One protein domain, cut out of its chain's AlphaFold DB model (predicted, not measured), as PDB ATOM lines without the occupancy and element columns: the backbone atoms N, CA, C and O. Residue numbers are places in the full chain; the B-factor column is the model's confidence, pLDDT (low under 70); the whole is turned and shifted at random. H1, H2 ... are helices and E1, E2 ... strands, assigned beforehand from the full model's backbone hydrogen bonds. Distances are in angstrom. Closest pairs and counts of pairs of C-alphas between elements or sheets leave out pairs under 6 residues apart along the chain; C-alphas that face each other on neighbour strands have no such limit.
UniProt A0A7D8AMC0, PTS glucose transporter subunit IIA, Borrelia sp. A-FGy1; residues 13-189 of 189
ATOM      1  N   LEU A  13     196.787 172.368 154.771       97.62
ATOM      2  CA  LEU A  13     197.995 172.496 153.970       97.62
ATOM      3  C   LEU A  13     197.749 173.531 152.880       97.62
ATOM      4  O   LEU A  13     196.854 173.369 152.053       97.62
ATOM      5  N   ASP A  14     198.564 174.574 152.887       98.19
ATOM      6  CA  ASP A  14     198.558 175.617 151.873       98.19
ATOM      7  C   ASP A  14     199.693 175.327 150.883       98.19
ATOM      8  O   ASP A  14     200.844 175.143 151.280       98.19
ATOM      9  N   LEU A  15     199.355 175.233 149.597       98.56
ATOM     10  CA  LEU A  15     200.298 174.984 148.512       98.56
ATOM     11  C   LEU A  15     200.459 176.271 147.712       98.56
ATOM     12  O   LEU A  15     199.488 176.808 147.168       98.56
ATOM     13  N   ILE A  16     201.697 176.733 147.603       98.69
ATOM     14  CA  ILE A  16     202.057 177.847 146.726       98.69
ATOM     15  C   ILE A  16     202.198 177.403 145.273       98.69
ATOM     16  O   ILE A  16     202.374 176.223 144.965       98.69
ATOM     17  N   ALA A  17     202.164 178.378 144.370       98.75
ATOM     18  CA  ALA A  17     202.445 178.194 142.963       98.75
ATOM     19  C   ALA A  17     203.836 177.554 142.780       98.75
ATOM     20  O   ALA A  17     204.841 178.149 143.186       98.75
ATOM     21  N   PRO A  18     203.933 176.375 142.138       98.75
ATOM     22  CA  PRO A  18     205.224 175.797 141.787       98.75
ATOM     23  C   PRO A  18     205.859 176.508 140.587       98.75
ATOM     24  O   PRO A  18     207.049 176.358 140.363       98.75
ATOM     25  N   VAL A  19     205.104 177.295 139.815       98.81
ATOM     26  CA  VAL A  19     205.614 178.106 138.701       98.81
ATOM     27  C   VAL A  19     204.838 179.417 138.621       98.81
ATOM     28  O   VAL A  19     203.626 179.431 138.834       98.81
ATOM     29  N   SER A  20     205.519 180.522 138.313       98.88
ATOM     30  CA  SER A  20     204.856 181.814 138.119       98.88
ATOM     31  C   SER A  20     203.976 181.749 136.879       98.88
ATOM     32  O   SER A  20     204.385 181.156 135.877       98.88
ATOM     33  N   GLY A  21     202.797 182.364 136.908       98.62
ATOM     34  CA  GLY A  21     201.899 182.331 135.760       98.62
ATOM     35  C   GLY A  21     200.447 182.644 136.074       98.62
ATOM     36  O   GLY A  21     200.102 183.124 137.148       98.62
ATOM     37  N   LYS A  22     199.568 182.385 135.109       98.69
ATOM     38  CA  LYS A  22     198.121 182.552 135.278       98.69
ATOM     39  C   LYS A  22     197.505 181.226 135.711       98.69
ATOM     40  O   LYS A  22     197.584 180.257 134.961       98.69
ATOM     41  N   VAL A  23     196.872 181.192 136.884       98.81
ATOM     42  CA  VAL A  23     196.110 180.014 137.326       98.81
ATOM     43  C   VAL A  23     194.841 179.893 136.482       98.81
ATOM     44  O   VAL A  23     194.123 180.871 136.269       98.81
ATOM     45  N   VAL A  24     194.574 178.688 135.995       98.62
ATOM     46  CA  VAL A  24     193.396 178.316 135.210       98.62
ATOM     47  C   VAL A  24     192.773 177.047 135.787       98.62
ATOM     48  O   VAL A  24     193.407 176.302 136.536       98.62
ATOM     49  N   SER A  25     191.503 176.811 135.471       98.19
ATOM     50  CA  SER A  25     190.818 175.588 135.881       98.19
ATOM     51  C   SER A  25     191.447 174.364 135.221       98.19
ATOM     52  O   SER A  25     191.898 174.431 134.076       98.19
ATOM     53  N   ILE A  26     191.456 173.239 135.939       97.94
ATOM     54  CA  ILE A  26     192.034 171.986 135.436       97.94
ATOM     55  C   ILE A  26     191.342 171.505 134.147       97.94
ATOM     56  O   ILE A  26     191.995 170.962 133.265       97.94
ATOM     57  N   ASP A  27     190.059 171.831 133.958       96.75
ATOM     58  CA  ASP A  27     189.295 171.535 132.734       96.75
ATOM     59  C   ASP A  27     189.762 172.295 131.472       96.75
ATOM     60  O   ASP A  27     189.270 172.037 130.375       96.75
ATOM     61  N   LYS A  28     190.698 173.246 131.604       96.62
ATOM     62  CA  LYS A  28     191.353 173.925 130.474       96.62
ATOM     63  C   LYS A  28     192.613 173.210 130.000       96.62
ATOM     64  O   LYS A  28     193.190 173.625 128.995       96.62
ATOM     65  N   VAL A  29     193.067 172.188 130.719       98.25
ATOM     66  CA  VAL A  29     194.221 171.387 130.319       98.25
ATOM     67  C   VAL A  29     193.831 170.548 129.093       98.25
ATOM     68  O   VAL A  29     192.817 169.858 129.147       98.25
ATOM     69  N   PRO A  30     194.589 170.584 127.982       97.44
ATOM     70  CA  PRO A  30     194.273 169.827 126.770       97.44
ATOM     71  C   PRO A  30     194.729 168.362 126.889       97.44
ATOM     72  O   PRO A  30     195.489 167.871 126.065       97.44
ATOM     73  N   ASP A  31     194.311 167.690 127.959       98.06
ATOM     74  CA  ASP A  31     194.585 166.283 128.242       98.06
ATOM     75  C   ASP A  31     193.463 165.752 129.143       98.06
ATOM     76  O   ASP A  31     193.220 166.303 130.219       98.06
ATOM     77  N   GLU A  32     192.753 164.716 128.692       97.75
ATOM     78  CA  GLU A  32     191.564 164.191 129.380       97.75
ATOM     79  C   GLU A  32     191.889 163.666 130.782       97.75
ATOM     80  O   GLU A  32     191.105 163.865 131.707       97.75
ATOM     81  N   ALA A  33     193.072 163.077 130.989       97.69
ATOM     82  CA  ALA A  33     193.441 162.517 132.284       97.69
ATOM     83  C   ALA A  33     193.562 163.608 133.364       97.69
ATOM     84  O   ALA A  33     193.240 163.370 134.532       97.69
ATOM     85  N   PHE A  34     193.975 164.818 132.976       98.31
ATOM     86  CA  PHE A  34     193.965 165.987 133.854       98.31
ATOM     87  C   PHE A  34     192.612 166.703 133.869       98.31
ATOM     88  O   PHE A  34     192.102 167.005 134.946       98.31
ATOM     89  N   ALA A  35     192.016 166.971 132.703       98.00
ATOM     90  CA  ALA A  35     190.774 167.738 132.594       98.00
ATOM     91  C   ALA A  35     189.596 167.069 133.314       98.00
ATOM     92  O   ALA A  35     188.777 167.757 133.927       98.00
ATOM     93  N   GLU A  36     189.545 165.735 133.291       97.88
ATOM     94  CA  GLU A  36     188.544 164.926 133.992       97.88
ATOM     95  C   GLU A  36     188.980 164.520 135.407       97.88
ATOM     96  O   GLU A  36     188.268 163.776 136.081       97.88
ATOM     97  N   LYS A  37     190.125 165.027 135.886       97.94
ATOM     98  CA  LYS A  37     190.671 164.774 137.230       97.94
ATOM     99  C   LYS A  37     190.964 163.298 137.525       97.94
ATOM    100  O   LYS A  37     190.992 162.893 138.682       97.94
ATOM    101  N   ILE A  38     191.217 162.495 136.493       98.00
ATOM    102  CA  ILE A  38     191.563 161.071 136.629       98.00
ATOM    103  C   ILE A  38     192.909 160.911 137.353       98.00
ATOM    104  O   ILE A  38     193.073 159.995 138.152       98.00
ATOM    105  N   VAL A  39     193.865 161.806 137.083       97.88
ATOM    106  CA  VAL A  39     195.190 161.819 137.739       97.88
ATOM    107  C   VAL A  39     195.130 162.378 139.166       97.88
ATOM    108  O   VAL A  39     195.996 162.070 139.980       97.88
ATOM    109  N   GLY A  40     194.141 163.220 139.458       98.31
ATOM    110  CA  GLY A  40     193.996 163.934 140.722       98.31
ATOM    111  C   GLY A  40     193.253 165.259 140.551       98.31
ATOM    112  O   GLY A  40     193.072 165.746 139.433       98.31
ATOM    113  N   ASP A  41     192.841 165.861 141.668       98.62
ATOM    114  CA  ASP A  41     192.118 167.138 141.685       98.62
ATOM    115  C   ASP A  41     193.038 168.321 142.029       98.62
ATOM    116  O   ASP A  41     193.939 168.216 142.864       98.62
ATOM    117  N   GLY A  42     192.814 169.470 141.394       98.56
ATOM    118  CA  GLY A  42     193.625 170.665 141.587       98.56
ATOM    119  C   GLY A  42     193.390 171.741 140.532       98.56
ATOM    120  O   GLY A  42     192.280 171.935 140.035       98.56
ATOM    121  N   VAL A  43     194.454 172.467 140.201       98.81
ATOM    122  CA  VAL A  43     194.447 173.571 139.231       98.81
ATOM    123  C   VAL A  43     195.538 173.370 138.185       98.81
ATOM    124  O   VAL A  43     196.379 172.482 138.298       98.81
ATOM    125  N   ALA A  44     195.556 174.219 137.163       98.81
ATOM    126  CA  ALA A  44     196.683 174.310 136.249       98.81
ATOM    127  C   ALA A  44     197.188 175.747 136.144       98.81
ATOM    128  O   ALA A  44     196.482 176.701 136.472       98.81
ATOM    129  N   ILE A  45     198.423 175.913 135.682       98.88
ATOM    130  CA  ILE A  45     199.060 177.221 135.527       98.88
ATOM    131  C   ILE A  45     199.535 177.372 134.084       98.88
ATOM    132  O   ILE A  45     200.191 176.483 133.548       98.88
ATOM    133  N   ILE A  46     199.224 178.503 133.451       98.62
ATOM    134  CA  ILE A  46     199.875 178.944 132.211       98.62
ATOM    135  C   ILE A  46     201.172 179.658 132.621       98.62
ATOM    136  O   ILE A  46     201.090 180.774 133.147       98.62
ATOM    137  N   PRO A  47     202.351 179.042 132.430       98.56
ATOM    138  CA  PRO A  47     203.586 179.507 133.039       98.56
ATOM    139  C   PRO A  47     204.157 180.752 132.352       98.56
ATOM    140  O   PRO A  47     204.120 180.909 131.128       98.56
ATOM    141  N   THR A  48     204.750 181.617 133.165       98.38
ATOM    142  CA  THR A  48     205.572 182.769 132.773       98.38
ATOM    143  C   THR A  48     206.964 182.742 133.409       98.38
ATOM    144  O   THR A  48     207.830 183.497 132.973       98.38
ATOM    145  N   GLY A  49     207.187 181.893 134.420       94.88
ATOM    146  CA  GLY A  49     208.474 181.727 135.100       94.88
ATOM    147  C   GLY A  49     209.426 180.742 134.414       94.88
ATOM    148  O   GLY A  49     209.047 180.027 133.491       94.88
ATOM    149  N   SER A  50     210.668 180.694 134.902       96.50
ATOM    150  CA  SER A  50     211.744 179.824 134.398       96.50
ATOM    151  C   SER A  50     212.141 178.702 135.367       96.50
ATOM    152  O   SER A  50     213.135 178.012 135.145       96.50
ATOM    153  N   GLU A  51     211.390 178.503 136.451       98.12
ATOM    154  CA  GLU A  51     211.668 177.481 137.464       98.12
ATOM    155  C   GLU A  51     210.373 176.812 137.938       98.12
ATOM    156  O   GLU A  51     209.321 177.450 138.009       98.12
ATOM    157  N   LEU A  52     210.478 175.520 138.258       98.75
ATOM    158  CA  LEU A  52     209.520 174.760 139.045       98.75
ATOM    159  C   LEU A  52     210.066 174.612 140.464       98.75
ATOM    160  O   LEU A  52     211.144 174.040 140.660       98.75
ATOM    161  N   VAL A  53     209.314 175.097 141.443       98.88
ATOM    162  CA  VAL A  53     209.665 175.053 142.863       98.88
ATOM    163  C   VAL A  53     208.764 174.088 143.629       98.88
ATOM    164  O   VAL A  53     207.669 173.747 143.179       98.88
ATOM    165  N   ALA A  54     209.217 173.648 144.799       98.81
ATOM    166  CA  ALA A  54     208.434 172.825 145.704       98.81
ATOM    167  C   ALA A  54     207.210 173.620 146.213       98.81
ATOM    168  O   ALA A  54     207.386 174.673 146.832       98.81
ATOM    169  N   PRO A  55     205.972 173.143 145.979       98.69
ATOM    170  CA  PRO A  55     204.765 173.882 146.353       98.69
ATOM    171  C   PRO A  55     204.497 173.903 147.866       98.69
ATOM    172  O   PRO A  55     203.682 174.691 148.336       98.69
ATOM    173  N   CYS A  56     205.147 173.030 148.634       98.62
ATOM    174  CA  CYS A  56     205.061 172.964 150.089       98.62
ATOM    175  C   CYS A  56     206.268 172.199 150.654       98.62
ATOM    176  O   CYS A  56     207.082 171.657 149.902       98.62
ATOM    177  N   ASP A  57     206.381 172.157 151.981       98.62
ATOM    178  CA  ASP A  57     207.348 171.306 152.676       98.62
ATOM    179  C   ASP A  57     207.017 169.820 152.462       98.62
ATOM    180  O   ASP A  57     205.887 169.383 152.693       98.62
ATOM    181  N   GLY A  58     208.019 169.016 152.108       98.44
ATOM    182  CA  GLY A  58     207.823 167.582 151.907       98.44
ATOM    183  C   GLY A  58     209.074 166.867 151.422       98.44
ATOM    184  O   GLY A  58     210.187 167.377 151.551       98.44
ATOM    185  N   THR A  59     208.882 165.679 150.863       98.88
ATOM    186  CA  THR A  59     209.947 164.872 150.260       98.88
ATOM    187  C   THR A  59     209.664 164.698 148.777       98.88
ATOM    188  O   THR A  59     208.544 164.361 148.395       98.88
ATOM    189  N   ILE A  60     210.674 164.911 147.931       98.75
ATOM    190  CA  ILE A  60     210.565 164.616 146.501       98.75
ATOM    191  C   ILE A  60     210.424 163.105 146.333       98.75
ATOM    192  O   ILE A  60     211.346 162.356 146.649       98.75
ATOM    193  N   GLY A  61     209.280 162.659 145.820       98.12
ATOM    194  CA  GLY A  61     209.015 161.242 145.585       98.12
ATOM    195  C   GLY A  61     209.715 160.763 144.319       98.12
ATOM    196  O   GLY A  61     210.661 159.983 144.369       98.12
ATOM    197  N   LYS A  62     209.259 161.259 143.166       97.69
ATOM    198  CA  LYS A  62     209.778 160.905 141.843       97.69
ATOM    199  C   LYS A  62     210.024 162.158 141.022       97.69
ATOM    200  O   LYS A  62     209.186 163.049 141.019       97.69
ATOM    201  N   ILE A  63     211.102 162.191 140.243       98.44
ATOM    202  CA  ILE A  63     211.255 163.149 139.144       98.44
ATOM    203  C   ILE A  63     211.359 162.334 137.859       98.44
ATOM    204  O   ILE A  63     212.122 161.373 137.750       98.44
ATOM    205  N   PHE A  64     210.554 162.683 136.863       97.69
ATOM    206  CA  PHE A  64     210.484 161.910 135.627       97.69
ATOM    207  C   PHE A  64     211.824 161.956 134.884       97.69
ATOM    208  O   PHE A  64     212.546 162.946 134.948       97.69
ATOM    209  N   LYS A  65     212.158 160.896 134.133       97.31
ATOM    210  CA  LYS A  65     213.462 160.775 133.441       97.31
ATOM    211  C   LYS A  65     213.774 161.948 132.504       97.31
ATOM    212  O   LYS A  65     214.934 162.280 132.304       97.31
ATOM    213  N   THR A  66     212.741 162.560 131.929       97.88
ATOM    214  CA  THR A  66     212.842 163.735 131.052       97.88
ATOM    215  C   THR A  66     212.668 165.060 131.806       97.88
ATOM    216  O   THR A  66     212.463 166.086 131.178       97.88
ATOM    217  N   ASN A  67     212.742 165.055 133.140       98.44
ATOM    218  CA  ASN A  67     212.785 166.226 134.023       98.44
ATOM    219  C   ASN A  67     211.631 167.240 133.876       98.44
ATOM    220  O   ASN A  67     211.782 168.376 134.301       98.44
ATOM    221  N   HIS A  68     210.490 166.862 133.299       98.19
ATOM    222  CA  HIS A  68     209.342 167.759 133.094       98.19
ATOM    223  C   HIS A  68     208.322 167.716 134.239       98.19
ATOM    224  O   HIS A  68     207.448 168.572 134.319       98.19
ATOM    225  N   ALA A  69     208.393 166.710 135.108       98.50
ATOM    226  CA  ALA A  69     207.401 166.483 136.150       98.50
ATOM    227  C   ALA A  69     208.038 165.894 137.405       98.50
ATOM    228  O   ALA A  69     209.037 165.165 137.320       98.50
ATOM    229  N   PHE A  70     207.428 166.175 138.552       98.88
ATOM    230  CA  PHE A  70     207.815 165.593 139.830       98.88
ATOM    231  C   PHE A  70     206.613 165.349 140.743       98.88
ATOM    232  O   PHE A  70     205.589 166.024 140.636       98.88
ATOM    233  N   SER A  71     206.760 164.387 141.653       98.69
ATOM    234  CA  SER A  71     205.871 164.209 142.797       98.69
ATOM    235  C   SER A  71     206.539 164.667 144.090       98.69
ATOM    236  O   SER A  71     207.761 164.572 144.247       98.69
ATOM    237  N   LEU A  72     205.728 165.158 145.018       98.75
ATOM    238  CA  LEU A  72     206.134 165.560 146.356       98.75
ATOM    239  C   LEU A  72     205.121 165.015 147.356       98.75
ATOM    240  O   LEU A  72     203.922 165.185 147.167       98.75
ATOM    241  N   GLU A  73     205.601 164.383 148.419       98.69
ATOM    242  CA  GLU A  73     204.754 163.873 149.496       98.69
ATOM    243  C   GLU A  73     204.962 164.705 150.764       98.69
ATOM    244  O   GLU A  73     206.101 164.939 151.192       98.69
ATOM    245  N   THR A  74     203.870 165.177 151.366       98.38
ATOM    246  CA  THR A  74     203.927 165.876 152.657       98.38
ATOM    247  C   THR A  74     204.042 164.885 153.814       98.38
ATOM    248  O   THR A  74     203.722 163.707 153.689       98.38
ATOM    249  N   LYS A  75     204.428 165.357 155.004       96.44
ATOM    250  CA  LYS A  75     204.456 164.510 156.216       96.44
ATOM    251  C   LYS A  75     203.069 163.986 156.627       96.44
ATOM    252  O   LYS A  75     202.974 163.033 157.393       96.44
ATOM    253  N   GLU A  76     202.000 164.631 156.163       95.81
ATOM    254  CA  GLU A  76     200.609 164.204 156.326       95.81
ATOM    255  C   GLU A  76     200.180 163.160 155.276       95.81
ATOM    256  O   GLU A  76     199.030 162.713 155.285       95.81
ATOM    257  N   GLY A  77     201.073 162.777 154.359       96.69
ATOM    258  CA  GLY A  77     200.808 161.835 153.274       96.69
ATOM    259  C   GLY A  77     199.906 162.414 152.186       96.69
ATOM    260  O   GLY A  77     199.090 161.689 151.628       96.69
ATOM    261  N   VAL A  78     199.915 163.732 151.964       98.25
ATOM    262  CA  VAL A  78     199.293 164.311 150.763       98.25
ATOM    263  C   VAL A  78     200.305 164.210 149.632       98.25
ATOM    264  O   VAL A  78     201.439 164.662 149.787       98.25
ATOM    265  N   GLU A  79     199.896 163.620 148.514       98.56
ATOM    266  CA  GLU A  79     200.724 163.450 147.327       98.56
ATOM    267  C   GLU A  79     200.405 164.554 146.320       98.56
ATOM    268  O   GLU A  79     199.310 164.625 145.765       98.56
ATOM    269  N   ILE A  80     201.371 165.433 146.080       98.81
ATOM    270  CA  ILE A  80     201.285 166.502 145.096       98.81
ATOM    271  C   ILE A  80     201.985 166.039 143.824       98.81
ATOM    272  O   ILE A  80     203.116 165.550 143.871       98.81
ATOM    273  N   PHE A  81     201.349 166.262 142.679       98.81
ATOM    274  CA  PHE A  81     201.938 166.034 141.369       98.81
ATOM    275  C   PHE A  81     201.976 167.331 140.560       98.81
ATOM    276  O   PHE A  81     200.946 167.962 140.315       98.81
ATOM    277  N   VAL A  82     203.184 167.729 140.152       98.88
ATOM    278  CA  VAL A  82     203.428 168.891 139.290       98.88
ATOM    279  C   VAL A  82     203.946 168.386 137.952       98.88
ATOM    280  O   VAL A  82     205.008 167.762 137.885       98.88
ATOM    281  N   HIS A  83     203.208 168.667 136.881       98.75
ATOM    282  CA  HIS A  83     203.515 168.179 135.538       98.75
ATOM    283  C   HIS A  83     203.626 169.350 134.564       98.75
ATOM    284  O   HIS A  83     202.631 169.998 134.261       98.75
ATOM    285  N   PHE A  84     204.823 169.660 134.064       98.69
ATOM    286  CA  PHE A  84     204.988 170.764 133.122       98.69
ATOM    287  C   PHE A  84     204.523 170.381 131.720       98.69
ATOM    288  O   PHE A  84     205.112 169.506 131.076       98.69
ATOM    289  N   GLY A  85     203.537 171.123 131.218       97.62
ATOM    290  CA  GLY A  85     203.031 170.994 129.856       97.62
ATOM    291  C   GLY A  85     202.310 169.676 129.577       97.62
ATOM    292  O   GLY A  85     202.174 168.837 130.458       97.62
ATOM    293  N   ILE A  86     201.875 169.482 128.332       97.19
ATOM    294  CA  ILE A  86     201.297 168.222 127.834       97.19
ATOM    295  C   ILE A  86     202.229 167.622 126.782       97.19
ATOM    296  O   ILE A  86     202.852 168.351 126.005       97.19
ATOM    297  N   ASN A  87     202.366 166.292 126.798       92.56
ATOM    298  CA  ASN A  87     203.239 165.521 125.904       92.56
ATOM    299  C   ASN A  87     204.718 165.971 125.890       92.56
ATOM    300  O   ASN A  87     205.479 165.653 124.974       92.56
ATOM    301  N   THR A  88     205.173 166.643 126.950       96.06
ATOM    302  CA  THR A  88     206.557 167.123 127.125       96.06
ATOM    303  C   THR A  88     207.569 165.997 127.329       96.06
ATOM    304  O   THR A  88     208.767 166.196 127.122       96.06
ATOM    305  N   LEU A  89     207.104 164.775 127.611       95.38
ATOM    306  CA  LEU A  89     207.908 163.556 127.525       95.38
ATOM    307  C   LEU A  89     208.622 163.428 126.165       95.38
ATOM    308  O   LEU A  89     209.794 163.050 126.129       95.38
ATOM    309  N   ASN A  90     207.963 163.819 125.068       95.38
ATOM    310  CA  ASN A  90     208.495 163.721 123.702       95.38
ATOM    311  C   ASN A  90     209.701 164.642 123.450       95.38
ATOM    312  O   ASN A  90     210.456 164.438 122.497       95.38
ATOM    313  N   LEU A  91     209.932 165.627 124.324       97.06
ATOM    314  CA  LEU A  91     211.077 166.533 124.242       97.06
ATOM    315  C   LEU A  91     212.378 165.901 124.749       97.06
ATOM    316  O   LEU A  91     213.442 166.502 124.611       97.06
ATOM    317  N   ASN A  92     212.323 164.684 125.307       97.25
ATOM    318  CA  ASN A  92     213.494 163.930 125.765       97.25
ATOM    319  C   ASN A  92     214.393 164.734 126.727       97.25
ATOM    320  O   ASN A  92     215.618 164.653 126.669       97.25
ATOM    321  N   GLY A  93     213.780 165.544 127.596       97.81
ATOM    322  CA  GLY A  93     214.475 166.381 128.580       97.81
ATOM    323  C   GLY A  93     215.016 167.709 128.055       97.81
ATOM    324  O   GLY A  93     215.538 168.495 128.841       97.81
ATOM    325  N   LYS A  94     214.873 168.010 126.759       98.38
ATOM    326  CA  LYS A  94     215.246 169.326 126.226       98.38
ATOM    327  C   LYS A  94     214.356 170.414 126.819       98.38
ATOM    328  O   LYS A  94     213.139 170.266 126.865       98.38
ATOM    329  N   GLY A  95     214.987 171.501 127.254       98.19
ATOM    330  CA  GLY A  95     214.324 172.607 127.940       98.19
ATOM    331  C   GLY A  95     214.139 172.402 129.444       98.19
ATOM    332  O   GLY A  95     213.616 173.300 130.091       98.19
ATOM    333  N   PHE A  96     214.593 171.281 130.018       98.75
ATOM    334  CA  PHE A  96     214.496 171.005 131.453       98.75
ATOM    335  C   PHE A  96     215.870 170.722 132.060       98.75
ATOM    336  O   PHE A  96     216.643 169.919 131.542       98.75
ATOM    337  N   THR A  97     216.161 171.334 133.206       98.69
ATOM    338  CA  THR A  97     217.367 171.059 133.998       98.69
ATOM    339  C   THR A  97     216.967 170.659 135.407       98.69
ATOM    340  O   THR A  97     216.396 171.457 136.147       98.69
ATOM    341  N   ARG A  98     217.277 169.422 135.793       98.50
ATOM    342  CA  ARG A  98     217.027 168.914 137.145       98.50
ATOM    343  C   ARG A  98     217.927 169.623 138.160       98.50
ATOM    344  O   ARG A  98     219.121 169.767 137.909       98.50
ATOM    345  N   VAL A  99     217.351 170.048 139.283       98.69
ATOM    346  CA  VAL A  99     218.077 170.690 140.395       98.69
ATOM    347  C   VAL A  99     218.021 169.830 141.654       98.69
ATOM    348  O   VAL A  99     219.053 169.630 142.283       98.69
ATOM    349  N   ALA A 100     216.846 169.295 141.990       98.19
ATOM    350  CA  ALA A 100     216.673 168.399 143.131       98.19
ATOM    351  C   ALA A 100     216.810 166.915 142.744       98.19
ATOM    352  O   ALA A 100     216.609 166.508 141.593       98.19
ATOM    353  N   GLU A 101     217.112 166.087 143.740       98.06
ATOM    354  CA  GLU A 101     217.185 164.631 143.611       98.06
ATOM    355  C   GLU A 101     215.936 163.956 144.193       98.06
ATOM    356  O   GLU A 101     215.155 164.565 144.917       98.06
ATOM    357  N   GLU A 102     215.710 162.693 143.839       98.44
ATOM    358  CA  GLU A 102     214.645 161.895 144.463       98.44
ATOM    359  C   GLU A 102     215.003 161.535 145.908       98.44
ATOM    360  O   GLU A 102     216.167 161.305 146.228       98.44
ATOM    361  N   GLY A 103     213.997 161.476 146.781       98.44
ATOM    362  CA  GLY A 103     214.146 161.133 148.194       98.44
ATOM    363  C   GLY A 103     214.643 162.271 149.088       98.44
ATOM    364  O   GLY A 103     214.719 162.089 150.302       98.44
ATOM    365  N   VAL A 104     214.968 163.445 148.533       98.31
ATOM    366  CA  VAL A 104     215.415 164.591 149.337       98.31
ATOM    367  C   VAL A 104     214.226 165.328 149.944       98.31
ATOM    368  O   VAL A 104     213.192 165.519 149.299       98.31
ATOM    369  N   SER A 105     214.382 165.773 151.189       98.62
ATOM    370  CA  SER A 105     213.443 166.710 151.799       98.62
ATOM    371  C   SER A 105     213.667 168.114 151.247       98.62
ATOM    372  O   SER A 105     214.806 168.566 151.137       98.62
ATOM    373  N   VAL A 106     212.574 168.805 150.947       98.69
ATOM    374  CA  VAL A 106     212.554 170.171 150.422       98.69
ATOM    375  C   VAL A 106     211.688 171.064 151.297       98.69
ATOM    376  O   VAL A 106     210.764 170.607 151.983       98.69
ATOM    377  N   LYS A 107     212.003 172.353 151.277       98.56
ATOM    378  CA  LYS A 107     211.160 173.415 151.804       98.56
ATOM    379  C   LYS A 107     210.336 174.044 150.703       98.56
ATOM    380  O   LYS A 107     210.723 174.060 149.536       98.56
ATOM    381  N   GLN A 108     209.191 174.579 151.103       98.44
ATOM    382  CA  GLN A 108     208.367 175.407 150.243       98.44
ATOM    383  C   GLN A 108     209.228 176.467 149.527       98.44
ATOM    384  O   GLN A 108     209.909 177.261 150.175       98.44
ATOM    385  N   GLY A 109     209.170 176.486 148.194       98.44
ATOM    386  CA  GLY A 109     209.922 177.419 147.354       98.44
ATOM    387  C   GLY A 109     211.308 176.936 146.908       98.44
ATOM    388  O   GLY A 109     211.908 177.590 146.055       98.44
ATOM    389  N   ASP A 110     211.803 175.797 147.400       98.81
ATOM    390  CA  ASP A 110     213.059 175.222 146.907       98.81
ATOM    391  C   ASP A 110     212.935 174.835 145.427       98.81
ATOM    392  O   ASP A 110     211.943 174.240 145.000       98.81
ATOM    393  N   VAL A 111     213.953 175.150 144.624       98.75
ATOM    394  CA  VAL A 111     213.951 174.863 143.181       98.75
ATOM    395  C   VAL A 111     214.120 173.362 142.933       98.75
ATOM    396  O   VAL A 111     215.109 172.761 143.349       98.75
ATOM    397  N   VAL A 112     213.191 172.770 142.179       98.81
ATOM    398  CA  VAL A 112     213.199 171.343 141.816       98.81
ATOM    399  C   VAL A 112     213.723 171.145 140.394       98.81
ATOM    400  O   VAL A 112     214.600 170.307 140.157       98.81
ATOM    401  N   ILE A 113     213.221 171.936 139.443       98.81
ATOM    402  CA  ILE A 113     213.574 171.890 138.016       98.81
ATOM    403  C   ILE A 113     213.678 173.325 137.487       98.81
ATOM    404  O   ILE A 113     212.823 174.155 137.775       98.81
ATOM    405  N   ARG A 114     214.678 173.623 136.656       98.75
ATOM    406  CA  ARG A 114     214.704 174.840 135.825       98.75
ATOM    407  C   ARG A 114     214.183 174.549 134.431       98.75
ATOM    408  O   ARG A 114     214.429 173.462 133.901       98.75
ATOM    409  N   ILE A 115     213.516 175.529 133.835       98.25
ATOM    410  CA  ILE A 115     212.890 175.413 132.522       98.25
ATOM    411  C   ILE A 115     213.359 176.518 131.569       98.25
ATOM    412  O   ILE A 115     213.465 177.684 131.944       98.25
ATOM    413  N   ASP A 116     213.602 176.145 130.315       98.38
ATOM    414  CA  ASP A 116     213.740 177.073 129.192       98.38
ATOM    415  C   ASP A 116     212.348 177.301 128.595       98.38
ATOM    416  O   ASP A 116     211.891 176.574 127.712       98.38
ATOM    417  N   LEU A 117     211.623 178.274 129.149       97.94
ATOM    418  CA  LEU A 117     210.228 178.502 128.777       97.94
ATOM    419  C   LEU A 117     210.072 178.905 127.301       97.94
ATOM    420  O   LEU A 117     209.068 178.545 126.685       97.94
ATOM    421  N   ASP A 118     211.039 179.614 126.719       97.88
ATOM    422  CA  ASP A 118     210.976 180.040 125.318       97.88
ATOM    423  C   ASP A 118     211.145 178.848 124.370       97.88
ATOM    424  O   ASP A 118     210.381 178.691 123.407       97.88
ATOM    425  N   TYR A 119     212.074 177.940 124.685       98.19
ATOM    426  CA  TYR A 119     212.171 176.658 123.994       98.19
ATOM    427  C   TYR A 119     210.879 175.845 124.145       98.19
ATOM    428  O   TYR A 119     210.338 175.328 123.168       98.19
ATOM    429  N   LEU A 120     210.333 175.755 125.357       98.12
ATOM    430  CA  LEU A 120     209.166 174.917 125.623       98.12
ATOM    431  C   LEU A 120     207.891 175.457 124.970       98.12
ATOM    432  O   LEU A 120     207.126 174.672 124.423       98.12
ATOM    433  N   LYS A 121     207.687 176.778 124.920       96.62
ATOM    434  CA  LYS A 121     206.555 177.397 124.203       96.62
ATOM    435  C   LYS A 121     206.543 177.092 122.707       96.62
ATOM    436  O   LYS A 121     205.483 177.132 122.095       96.62
ATOM    437  N   THR A 122     207.710 176.839 122.119       97.00
ATOM    438  CA  THR A 122     207.854 176.597 120.677       97.00
ATOM    439  C   THR A 122     207.842 175.114 120.311       97.00
ATOM    440  O   THR A 122     207.567 174.790 119.158       97.00
ATOM    441  N   HIS A 123     208.120 174.218 121.263       97.25
ATOM    442  CA  HIS A 123     208.293 172.786 120.994       97.25
ATOM    443  C   HIS A 123     207.309 171.877 121.742       97.25
ATOM    444  O   HIS A 123     207.077 170.757 121.290       97.25
ATOM    445  N   ALA A 124     206.753 172.310 122.876       96.44
ATOM    446  CA  ALA A 124     205.734 171.552 123.592       96.44
ATOM    447  C   ALA A 124     204.363 171.731 122.932       96.44
ATOM    448  O   ALA A 124     204.039 172.805 122.430       96.44
ATOM    449  N   GLU A 125     203.532 170.693 122.992       96.19
ATOM    450  CA  GLU A 125     202.140 170.767 122.533       96.19
ATOM    451  C   GLU A 125     201.322 171.761 123.366       96.19
ATOM    452  O   GLU A 125     200.518 172.531 122.848       96.19
ATOM    453  N   SER A 126     201.579 171.783 124.672       97.94
ATOM    454  CA  SER A 126     201.061 172.784 125.592       97.94
ATOM    455  C   SER A 126     202.063 172.995 126.716       97.94
ATOM    456  O   SER A 126     202.719 172.050 127.148       97.94
ATOM    457  N   VAL A 127     202.156 174.227 127.214       98.31
ATOM    458  CA  VAL A 127     202.923 174.572 128.425       98.31
ATOM    459  C   VAL A 127     202.039 174.652 129.673       98.31
ATOM    460  O   VAL A 127     202.546 174.906 130.763       98.31
ATOM    461  N   ILE A 128     200.721 174.447 129.540       98.62
ATOM    462  CA  ILE A 128     199.806 174.425 130.686       98.62
ATOM    463  C   ILE A 128     200.284 173.349 131.662       98.62
ATOM    464  O   ILE A 128     200.470 172.200 131.276       98.62
ATOM    465  N   THR A 129     200.526 173.753 132.905       98.81
ATOM    466  CA  THR A 129     201.198 172.959 133.937       98.81
ATOM    467  C   THR A 129     200.199 172.573 135.028       98.81
ATOM    468  O   THR A 129     199.885 173.420 135.870       98.81
ATOM    469  N   PRO A 130     199.653 171.343 135.009       98.81
ATOM    470  CA  PRO A 130     198.865 170.804 136.111       98.81
ATOM    471  C   PRO A 130     199.609 170.788 137.451       98.81
ATOM    472  O   PRO A 130     200.791 170.441 137.526       98.81
ATOM    473  N   VAL A 131     198.873 171.128 138.509       98.81
ATOM    474  CA  VAL A 131     199.268 171.029 139.918       98.81
ATOM    475  C   VAL A 131     198.106 170.373 140.654       98.81
ATOM    476  O   VAL A 131     197.081 171.012 140.903       98.81
ATOM    477  N   VAL A 132     198.241 169.082 140.948       98.81
ATOM    478  CA  VAL A 132     197.136 168.262 141.462       98.81
ATOM    479  C   VAL A 132     197.510 167.535 142.744       98.81
ATOM    480  O   VAL A 132     198.680 167.246 142.993       98.81
ATOM    481  N   ILE A 133     196.492 167.225 143.539       98.81
ATOM    482  CA  ILE A 133     196.564 166.271 144.639       98.81
ATOM    483  C   ILE A 133     196.241 164.895 144.059       98.81
ATOM    484  O   ILE A 133     195.102 164.647 143.666       98.81
ATOM    485  N   ALA A 134     197.245 164.028 143.964       98.44
ATOM    486  CA  ALA A 134     197.128 162.727 143.309       98.44
ATOM    487  C   ALA A 134     196.232 161.759 144.101       98.44
ATOM    488  O   ALA A 134     195.412 161.061 143.516       98.44
ATOM    489  N   ASN A 135     196.314 161.783 145.434       97.94
ATOM    490  CA  ASN A 135     195.423 161.051 146.340       97.94
ATOM    491  C   ASN A 135     194.263 161.934 146.838       97.94
ATOM    492  O   ASN A 135     194.006 162.054 148.039       97.94
ATOM    493  N   SER A 136     193.579 162.625 145.917       97.12
ATOM    494  CA  SER A 136     192.508 163.580 146.255       97.12
ATOM    495  C   SER A 136     191.286 162.959 146.948       97.12
ATOM    496  O   SER A 136     190.503 163.673 147.566       97.12
ATOM    497  N   ASP A 137     191.110 161.646 146.868       96.19
ATOM    498  CA  ASP A 137     190.081 160.880 147.576       96.19
ATOM    499  C   ASP A 137     190.408 160.657 149.066       96.19
ATOM    500  O   ASP A 137     189.509 160.406 149.869       96.19
ATOM    501  N   GLU A 138     191.674 160.811 149.462       96.19
ATOM    502  CA  GLU A 138     192.127 160.679 150.852       96.19
ATOM    503  C   GLU A 138     192.083 161.994 151.651       96.19
ATOM    504  O   GLU A 138     192.362 162.004 152.858       96.19
ATOM    505  N   VAL A 139     191.750 163.115 151.003       96.44
ATOM    506  CA  VAL A 139     191.646 164.435 151.642       96.44
ATOM    507  C   VAL A 139     190.184 164.823 151.877       96.44
ATOM    508  O   VAL A 139     189.275 164.423 151.159       96.44
ATOM    509  N   SER A 140     189.934 165.620 152.916       96.12
ATOM    510  CA  SER A 140     188.581 166.030 153.314       96.12
ATOM    511  C   SER A 140     187.985 167.108 152.405       96.12
ATOM    512  O   SER A 140     186.774 167.135 152.197       96.12
ATOM    513  N   SER A 141     188.803 168.046 151.924       97.38
ATOM    514  CA  SER A 141     188.373 169.094 150.992       97.38
ATOM    515  C   SER A 141     189.564 169.756 150.307       97.38
ATOM    516  O   SER A 141     190.644 169.853 150.896       97.38
ATOM    517  N   ILE A 142     189.332 170.283 149.105       98.56
ATOM    518  CA  ILE A 142     190.287 171.096 148.349       98.56
ATOM    519  C   ILE A 142     189.616 172.435 148.025       98.56
ATOM    520  O   ILE A 142     188.450 172.480 147.633       98.56
ATOM    521  N   GLU A 143     190.344 173.529 148.191       98.69
ATOM    522  CA  GLU A 143     189.967 174.856 147.715       98.69
ATOM    523  C   GLU A 143     190.985 175.308 146.668       98.69
ATOM    524  O   GLU A 143     192.195 175.262 146.899       98.69
ATOM    525  N   TYR A 144     190.496 175.743 145.509       98.69
ATOM    526  CA  TYR A 144     191.320 176.341 144.469       98.69
ATOM    527  C   TYR A 144     191.561 177.810 144.785       98.69
ATOM    528  O   TYR A 144     190.610 178.529 145.100       98.69
ATOM    529  N   VAL A 145     192.796 178.274 144.621       98.56
ATOM    530  CA  VAL A 145     193.150 179.692 144.721       98.56
ATOM    531  C   VAL A 145     193.609 180.160 143.343       98.56
ATOM    532  O   VAL A 145     194.676 179.790 142.864       98.56
ATOM    533  N   PHE A 146     192.791 180.964 142.660       98.38
ATOM    534  CA  PHE A 146     193.051 181.364 141.266       98.38
ATOM    535  C   PHE A 146     193.936 182.615 141.128       98.38
ATOM    536  O   PHE A 146     194.050 183.177 140.038       98.38
ATOM    537  N   GLY A 147     194.554 183.069 142.218       97.50
ATOM    538  CA  GLY A 147     195.265 184.343 142.312       97.50
ATOM    539  C   GLY A 147     194.422 185.432 142.977       97.50
ATOM    540  O   GLY A 147     193.395 185.153 143.600       97.50
ATOM    541  N   ARG A 148     194.864 186.688 142.863       98.06
ATOM    542  CA  ARG A 148     194.243 187.833 143.550       98.06
ATOM    543  C   ARG A 148     193.391 188.696 142.628       98.06
ATOM    544  O   ARG A 148     193.745 188.882 141.468       98.06
ATOM    545  N   LEU A 149     192.308 189.262 143.146       96.88
ATOM    546  CA  LEU A 149     191.495 190.275 142.472       96.88
ATOM    547  C   LEU A 149     192.152 191.666 142.549       96.88
ATOM    548  O   LEU A 149     193.225 191.860 143.137       96.88
ATOM    549  N   ASP A 150     191.512 192.659 141.932       94.56
ATOM    550  CA  ASP A 150     192.015 194.035 141.899       94.56
ATOM    551  C   ASP A 150     192.122 194.672 143.285       94.56
ATOM    552  O   ASP A 150     193.089 195.393 143.540       94.56
ATOM    553  N   ASP A 151     191.210 194.322 144.190       94.69
ATOM    554  CA  ASP A 151     191.217 194.735 145.597       94.69
ATOM    555  C   ASP A 151     192.279 194.017 146.456       94.69
ATOM    556  O   ASP A 151     192.448 194.336 147.631       94.69
ATOM    557  N   GLY A 152     193.024 193.074 145.869       94.69
ATOM    558  CA  GLY A 152     194.088 192.318 146.524       94.69
ATOM    559  C   GLY A 152     193.625 191.062 147.264       94.69
ATOM    560  O   GLY A 152     194.479 190.342 147.779       94.69
ATOM    561  N   SER A 153     192.322 190.770 147.299       96.31
ATOM    562  CA  SER A 153     191.790 189.545 147.903       96.31
ATOM    563  C   SER A 153     192.079 188.310 147.044       96.31
ATOM    564  O   SER A 153     192.097 188.383 145.816       96.31
ATOM    565  N   GLU A 154     192.317 187.161 147.680       97.94
ATOM    566  CA  GLU A 154     192.441 185.874 146.988       97.94
ATOM    567  C   GLU A 154     191.076 185.417 146.468       97.94
ATOM    568  O   GLU A 154     190.085 185.413 147.203       97.94
ATOM    569  N   TYR A 155     191.021 184.995 145.205       98.31
ATOM    570  CA  TYR A 155     189.816 184.400 144.645       98.31
ATOM    571  C   TYR A 155     189.825 182.889 144.871       98.31
ATOM    572  O   TYR A 155     190.503 182.142 144.158       98.31
ATOM    573  N   ILE A 156     189.070 182.463 145.883       98.31
ATOM    574  CA  ILE A 156     189.021 181.081 146.362       98.31
ATOM    575  C   ILE A 156     187.713 180.418 145.925       98.31
ATOM    576  O   ILE A 156     186.633 180.994 146.079       98.31
ATOM    577  N   VAL A 157     187.802 179.198 145.396       98.31
ATOM    578  CA  VAL A 157     186.647 178.405 144.958       98.31
ATOM    579  C   VAL A 157     186.777 176.971 145.487       98.31
ATOM    580  O   VAL A 157     187.752 176.302 145.147       98.31
ATOM    581  N   PRO A 158     185.823 176.457 146.289       98.06
ATOM    582  CA  PRO A 158     185.841 175.062 146.737       98.06
ATOM    583  C   PRO A 158     185.780 174.084 145.562       98.06
ATOM    584  O   PRO A 158     185.034 174.320 144.608       98.06
ATOM    585  N   SER A 159     186.484 172.953 145.653       96.88
ATOM    586  CA  SER A 159     186.596 171.996 144.548       96.88
ATOM    587  C   SER A 159     185.277 171.363 144.108       96.88
ATOM    588  O   SER A 159     185.120 171.017 142.937       96.88
ATOM    589  N   SER A 160     184.313 171.295 145.028       95.12
ATOM    590  CA  SER A 160     182.937 170.839 144.812       95.12
ATOM    591  C   SER A 160     182.044 171.849 144.079       95.12
ATOM    592  O   SER A 160     180.895 171.536 143.767       95.12
ATOM    593  N   THR A 161     182.536 173.061 143.813       96.06
ATOM    594  CA  THR A 161     181.763 174.119 143.154       96.06
ATOM    595  C   THR A 161     181.825 173.974 141.637       96.06
ATOM    596  O   THR A 161     182.902 173.998 141.041       96.06
ATOM    597  N   SER A 162     180.662 173.918 140.986       94.50
ATOM    598  CA  SER A 162     180.569 173.994 139.525       94.50
ATOM    599  C   SER A 162     181.067 175.350 139.014       94.50
ATOM    600  O   SER A 162     180.542 176.393 139.403       94.50
ATOM    601  N   LEU A 163     182.047 175.346 138.106       94.06
ATOM    602  CA  LEU A 163     182.618 176.562 137.515       94.06
ATOM    603  C   LEU A 163     181.680 177.157 136.452       94.06
ATOM    604  O   LEU A 163     181.827 176.907 135.251       94.06
ATOM    605  N   THR A 164     180.701 177.937 136.910       96.12
ATOM    606  CA  THR A 164     179.787 178.713 136.057       96.12
ATOM    607  C   THR A 164     180.531 179.787 135.264       96.12
ATOM    608  O   THR A 164     181.672 180.133 135.575       96.12
ATOM    609  N   GLU A 165     179.872 180.361 134.258       95.56
ATOM    610  CA  GLU A 165     180.457 181.431 133.443       95.56
ATOM    611  C   GLU A 165     180.877 182.645 134.287       95.56
ATOM    612  O   GLU A 165     181.966 183.179 134.106       95.56
ATOM    613  N   ASP A 166     180.080 183.022 135.291       96.31
ATOM    614  CA  ASP A 166     180.423 184.110 136.216       96.31
ATOM    615  C   ASP A 166     181.696 183.815 137.014       96.31
ATOM    616  O   ASP A 166     182.546 184.691 137.197       96.31
ATOM    617  N   ILE A 167     181.859 182.568 137.468       96.56
ATOM    618  CA  ILE A 167     183.072 182.144 138.170       96.56
ATOM    619  C   ILE A 167     184.262 182.186 137.210       96.56
ATOM    620  O   ILE A 167     185.310 182.710 137.578       96.56
ATOM    621  N   ARG A 168     184.108 181.702 135.974       96.31
ATOM    622  CA  ARG A 168     185.170 181.729 134.952       96.31
ATOM    623  C   ARG A 168     185.574 183.151 134.572       96.31
ATOM    624  O   ARG A 168     186.766 183.421 134.431       96.31
ATOM    625  N   ASN A 169     184.615 184.067 134.494       96.25
ATOM    626  CA  ASN A 169     184.870 185.487 134.272       96.25
ATOM    627  C   ASN A 169     185.653 186.114 135.429       96.25
ATOM    628  O   ASN A 169     186.576 186.886 135.192       96.25
ATOM    629  N   LYS A 170     185.365 185.744 136.680       96.25
ATOM    630  CA  LYS A 170     186.188 186.186 137.817       96.25
ATOM    631  C   LYS A 170     187.591 185.578 137.788       96.25
ATOM    632  O   LYS A 170     188.558 186.295 138.021       96.25
ATOM    633  N   ILE A 171     187.725 184.295 137.438       97.00
ATOM    634  CA  ILE A 171     189.034 183.642 137.260       97.00
ATOM    635  C   ILE A 171     189.854 184.378 136.198       97.00
ATOM    636  O   ILE A 171     191.038 184.629 136.405       97.00
ATOM    637  N   SER A 172     189.263 184.782 135.069       95.12
ATOM    638  CA  SER A 172     190.008 185.488 134.018       95.12
ATOM    639  C   SER A 172     190.542 186.851 134.482       95.12
ATOM    640  O   SER A 172     191.638 187.230 134.074       95.12
ATOM    641  N   GLN A 173     189.861 187.507 135.424       96.38
ATOM    642  CA  GLN A 173     190.245 188.799 136.004       96.38
ATOM    643  C   GLN A 173     191.325 188.716 137.094       96.38
ATOM    644  O   GLN A 173     191.897 189.743 137.449       96.38
ATOM    645  N   THR A 174     191.639 187.530 137.631       98.19
ATOM    646  CA  THR A 174     192.680 187.426 138.668       98.19
ATOM    647  C   THR A 174     194.066 187.821 138.143       98.19
ATOM    648  O   THR A 174     194.409 187.643 136.969       98.19
ATOM    649  N   LYS A 175     194.913 188.337 139.024       98.25
ATOM    650  CA  LYS A 175     196.316 188.622 138.728       98.25
ATOM    651  C   LYS A 175     197.117 187.311 138.655       98.25
ATOM    652  O   LYS A 175     196.767 186.356 139.353       98.25
ATOM    653  N   PRO A 176     198.174 187.244 137.822       98.31
ATOM    654  CA  PRO A 176     199.115 186.127 137.829       98.31
ATOM    655  C   PRO A 176     199.720 185.890 139.217       98.31
ATOM    656  O   PRO A 176     199.892 186.837 139.984       98.31
ATOM    657  N   VAL A 177     200.060 184.638 139.502       98.56
ATOM    658  CA  VAL A 177     200.733 184.195 140.728       98.56
ATOM    659  C   VAL A 177     202.246 184.159 140.534       98.56
ATOM    660  O   VAL A 177     202.735 183.881 139.434       98.56
ATOM    661  N   GLU A 178     202.990 184.411 141.606       98.44
ATOM    662  CA  GLU A 178     204.441 184.266 141.660       98.44
ATOM    663  C   GLU A 178     204.837 182.940 142.329       98.44
ATOM    664  O   GLU A 178     204.382 182.618 143.434       98.44
ATOM    665  N   ALA A 179     205.716 182.177 141.668       98.06
ATOM    666  CA  ALA A 179     206.309 180.967 142.230       98.06
ATOM    667  C   ALA A 179     206.964 181.254 143.582       98.06
ATOM    668  O   ALA A 179     207.597 182.293 143.771       98.06
ATOM    669  N   GLY A 180     206.842 180.325 144.527       96.06
ATOM    670  CA  GLY A 180     207.461 180.501 145.844       96.06
ATOM    671  C   GLY A 180     206.643 181.355 146.822       96.06
ATOM    672  O   GLY A 180     206.975 181.370 148.007       96.06
ATOM    673  N   LYS A 181     205.596 182.062 146.366       96.31
ATOM    674  CA  LYS A 181     204.921 183.091 147.175       96.31
ATOM    675  C   LYS A 181     203.410 182.941 147.260       96.31
ATOM    676  O   LYS A 181     202.877 182.883 148.365       96.31
ATOM    677  N   ASP A 182     202.723 182.933 146.123       98.38
ATOM    678  CA  ASP A 182     201.259 182.993 146.094       98.38
ATOM    679  C   ASP A 182     200.641 181.597 146.165       98.38
ATOM    680  O   ASP A 182     201.167 180.654 145.580       98.38
ATOM    681  N   LEU A 183     199.506 181.470 146.855       97.94
ATOM    682  CA  LEU A 183     198.775 180.211 146.996       97.94
ATOM    683  C   LEU A 183     198.040 179.821 145.713       97.94
ATOM    684  O   LEU A 183     197.525 180.673 144.989       97.94
ATOM    685  N   VAL A 184     197.954 178.512 145.471       98.56
ATOM    686  CA  VAL A 184     197.176 177.925 144.367       98.56
ATOM    687  C   VAL A 184     196.199 176.848 144.828       98.56
ATOM    688  O   VAL A 184     195.167 176.653 144.187       98.56
ATOM    689  N   LEU A 185     196.475 176.181 145.953       98.62
ATOM    690  CA  LEU A 185     195.571 175.211 146.568       98.62
ATOM    691  C   LEU A 185     195.608 175.332 148.092       98.62
ATOM    692  O   LEU A 185     196.667 175.550 148.680       98.62
ATOM    693  N   ARG A 186     194.459 175.105 148.728       98.56
ATOM    694  CA  ARG A 186     194.351 174.812 150.159       98.56
ATOM    695  C   ARG A 186     193.691 173.452 150.338       98.56
ATOM    696  O   ARG A 186     192.607 173.205 149.817       98.56
ATOM    697  N   VAL A 187     194.346 172.566 151.076       98.12
ATOM    698  CA  VAL A 187     193.940 171.168 151.251       98.12
ATOM    699  C   VAL A 187     193.684 170.895 152.723       98.12
ATOM    700  O   VAL A 187     194.479 171.262 153.586       98.12
ATOM    701  N   LYS A 188     192.572 170.227 153.019       96.94
ATOM    702  CA  LYS A 188     192.207 169.801 154.372       96.94
ATOM    703  C   LYS A 188     192.319 168.283 154.470       96.94
ATOM    704  O   LYS A 188     191.627 167.600 153.722       96.94
ATOM    705  N   LYS A 189     193.129 167.756 155.390       90.69
ATOM    706  CA  LYS A 189     193.282 166.310 155.652       90.69
ATOM    707  C   LYS A 189     192.836 165.928 157.065       90.69
ATOM    708  O   LYS A 189     192.971 166.776 157.980       90.69
TER     709      LYS A 189
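AT A GLANCE: This is residues 13 to 189 of the 189 residues of the protein "PTS glucose transporter subunit IIA" of Borrelia sp. A-FGy1 (UniProt A0A7D8AMC0). Two twisted antiparallel sheets form a sandwich only partly face to face: the E2, E3 end of a six-stranded sheet packs on the four-stranded sheet, and a small sheet, E4 E9 E8, lies over the other end, only just apart from E6. Four short helices sit round the rim, H4 packing on E11 and E12. The printed part has 177 residues, with elements in the order E1 E2 H1 E3 E4 E5 E6 E7 H2 E8 E9 H3 E10 E11 E12 H4 E13. The class is mixed; the sheet orders are E2 E3 E10 E7 E6 E5, E1 E13 E11 E12 and E4 E9 E8. The whole is compact, radius of gyration of the C-alphas 14.9 A, spanning 40 by 37 by 30 A.

HOW THE PARTS SIT: E1, residues 13 to 16, is antiparallel to E13, residues 183 to 188, with N 15 and O 185 at 2.9 A, within hydrogen-bond range. E2, residues 21 to 25, is antiparallel to E3, residues 41 to 47, with N 24 and O 44 at 2.8 A. H1, residues 32 to 35, only grazes their sheet, with residues 34 to 35. E4, residues 51 to 53, is antiparallel to E9, residues 111 to 115, with N 52 and O 113 at 2.8 A. E5, residues 58 to 63, E6, residues 69 to 73, and E7, residues 79 to 83, form a meander, each strand the antiparallel neighbour of the one before, with N 61 and O 71 at 2.9 A and N 80 and O 72 at 2.8 A. H2, residues 88 to 91, and H3, residues 117 to 123, are close but not clearly touching; their closest C-alphas, Leu 91 and His 123, are 7.6 A apart. E8, residues 96 to 98, forms a hairpin with E9, N 97 and O 114 at 2.8 A. E10, residues 129 to 133, is an inner strand beside E3, N 131 and O 43 at 2.8 A. E11, residues 141 to 148, and E12, residues 154 to 158, form a hairpin, N 144 and O 157 at 2.8 A. H4, residues 165 to 173, is on their sheet at a height over the sheet of 10.3 A. E12, H4 and E13 make a split strand-helix-strand unit, two strands running the same way with E11 between them, its crossover right-handed. Across the sandwich, the closest C-alphas of E2 and E11, Val 23 and Phe 146, are 5.2 A apart. In H3 and H4 every O i to N i+4 pair is within hydrogen-bond range; H1 and H2 are too short for one.

IN THESE COORDINATES: E1 begins at C-alpha 13, (197.995, 172.496, 153.970). E3 measures 19.0 A, E11 21.0 A and H4 12.5 A. E13 ends at C-alpha 188, (192.207, 169.801, 154.372).

THE WHOLE: The two farthest C-alphas, Asn 92 and Asp 151, are 42.9 A apart. The printed part has no cut, and its long link is E8 to E9. No printed residue is under 70 in pLDDT.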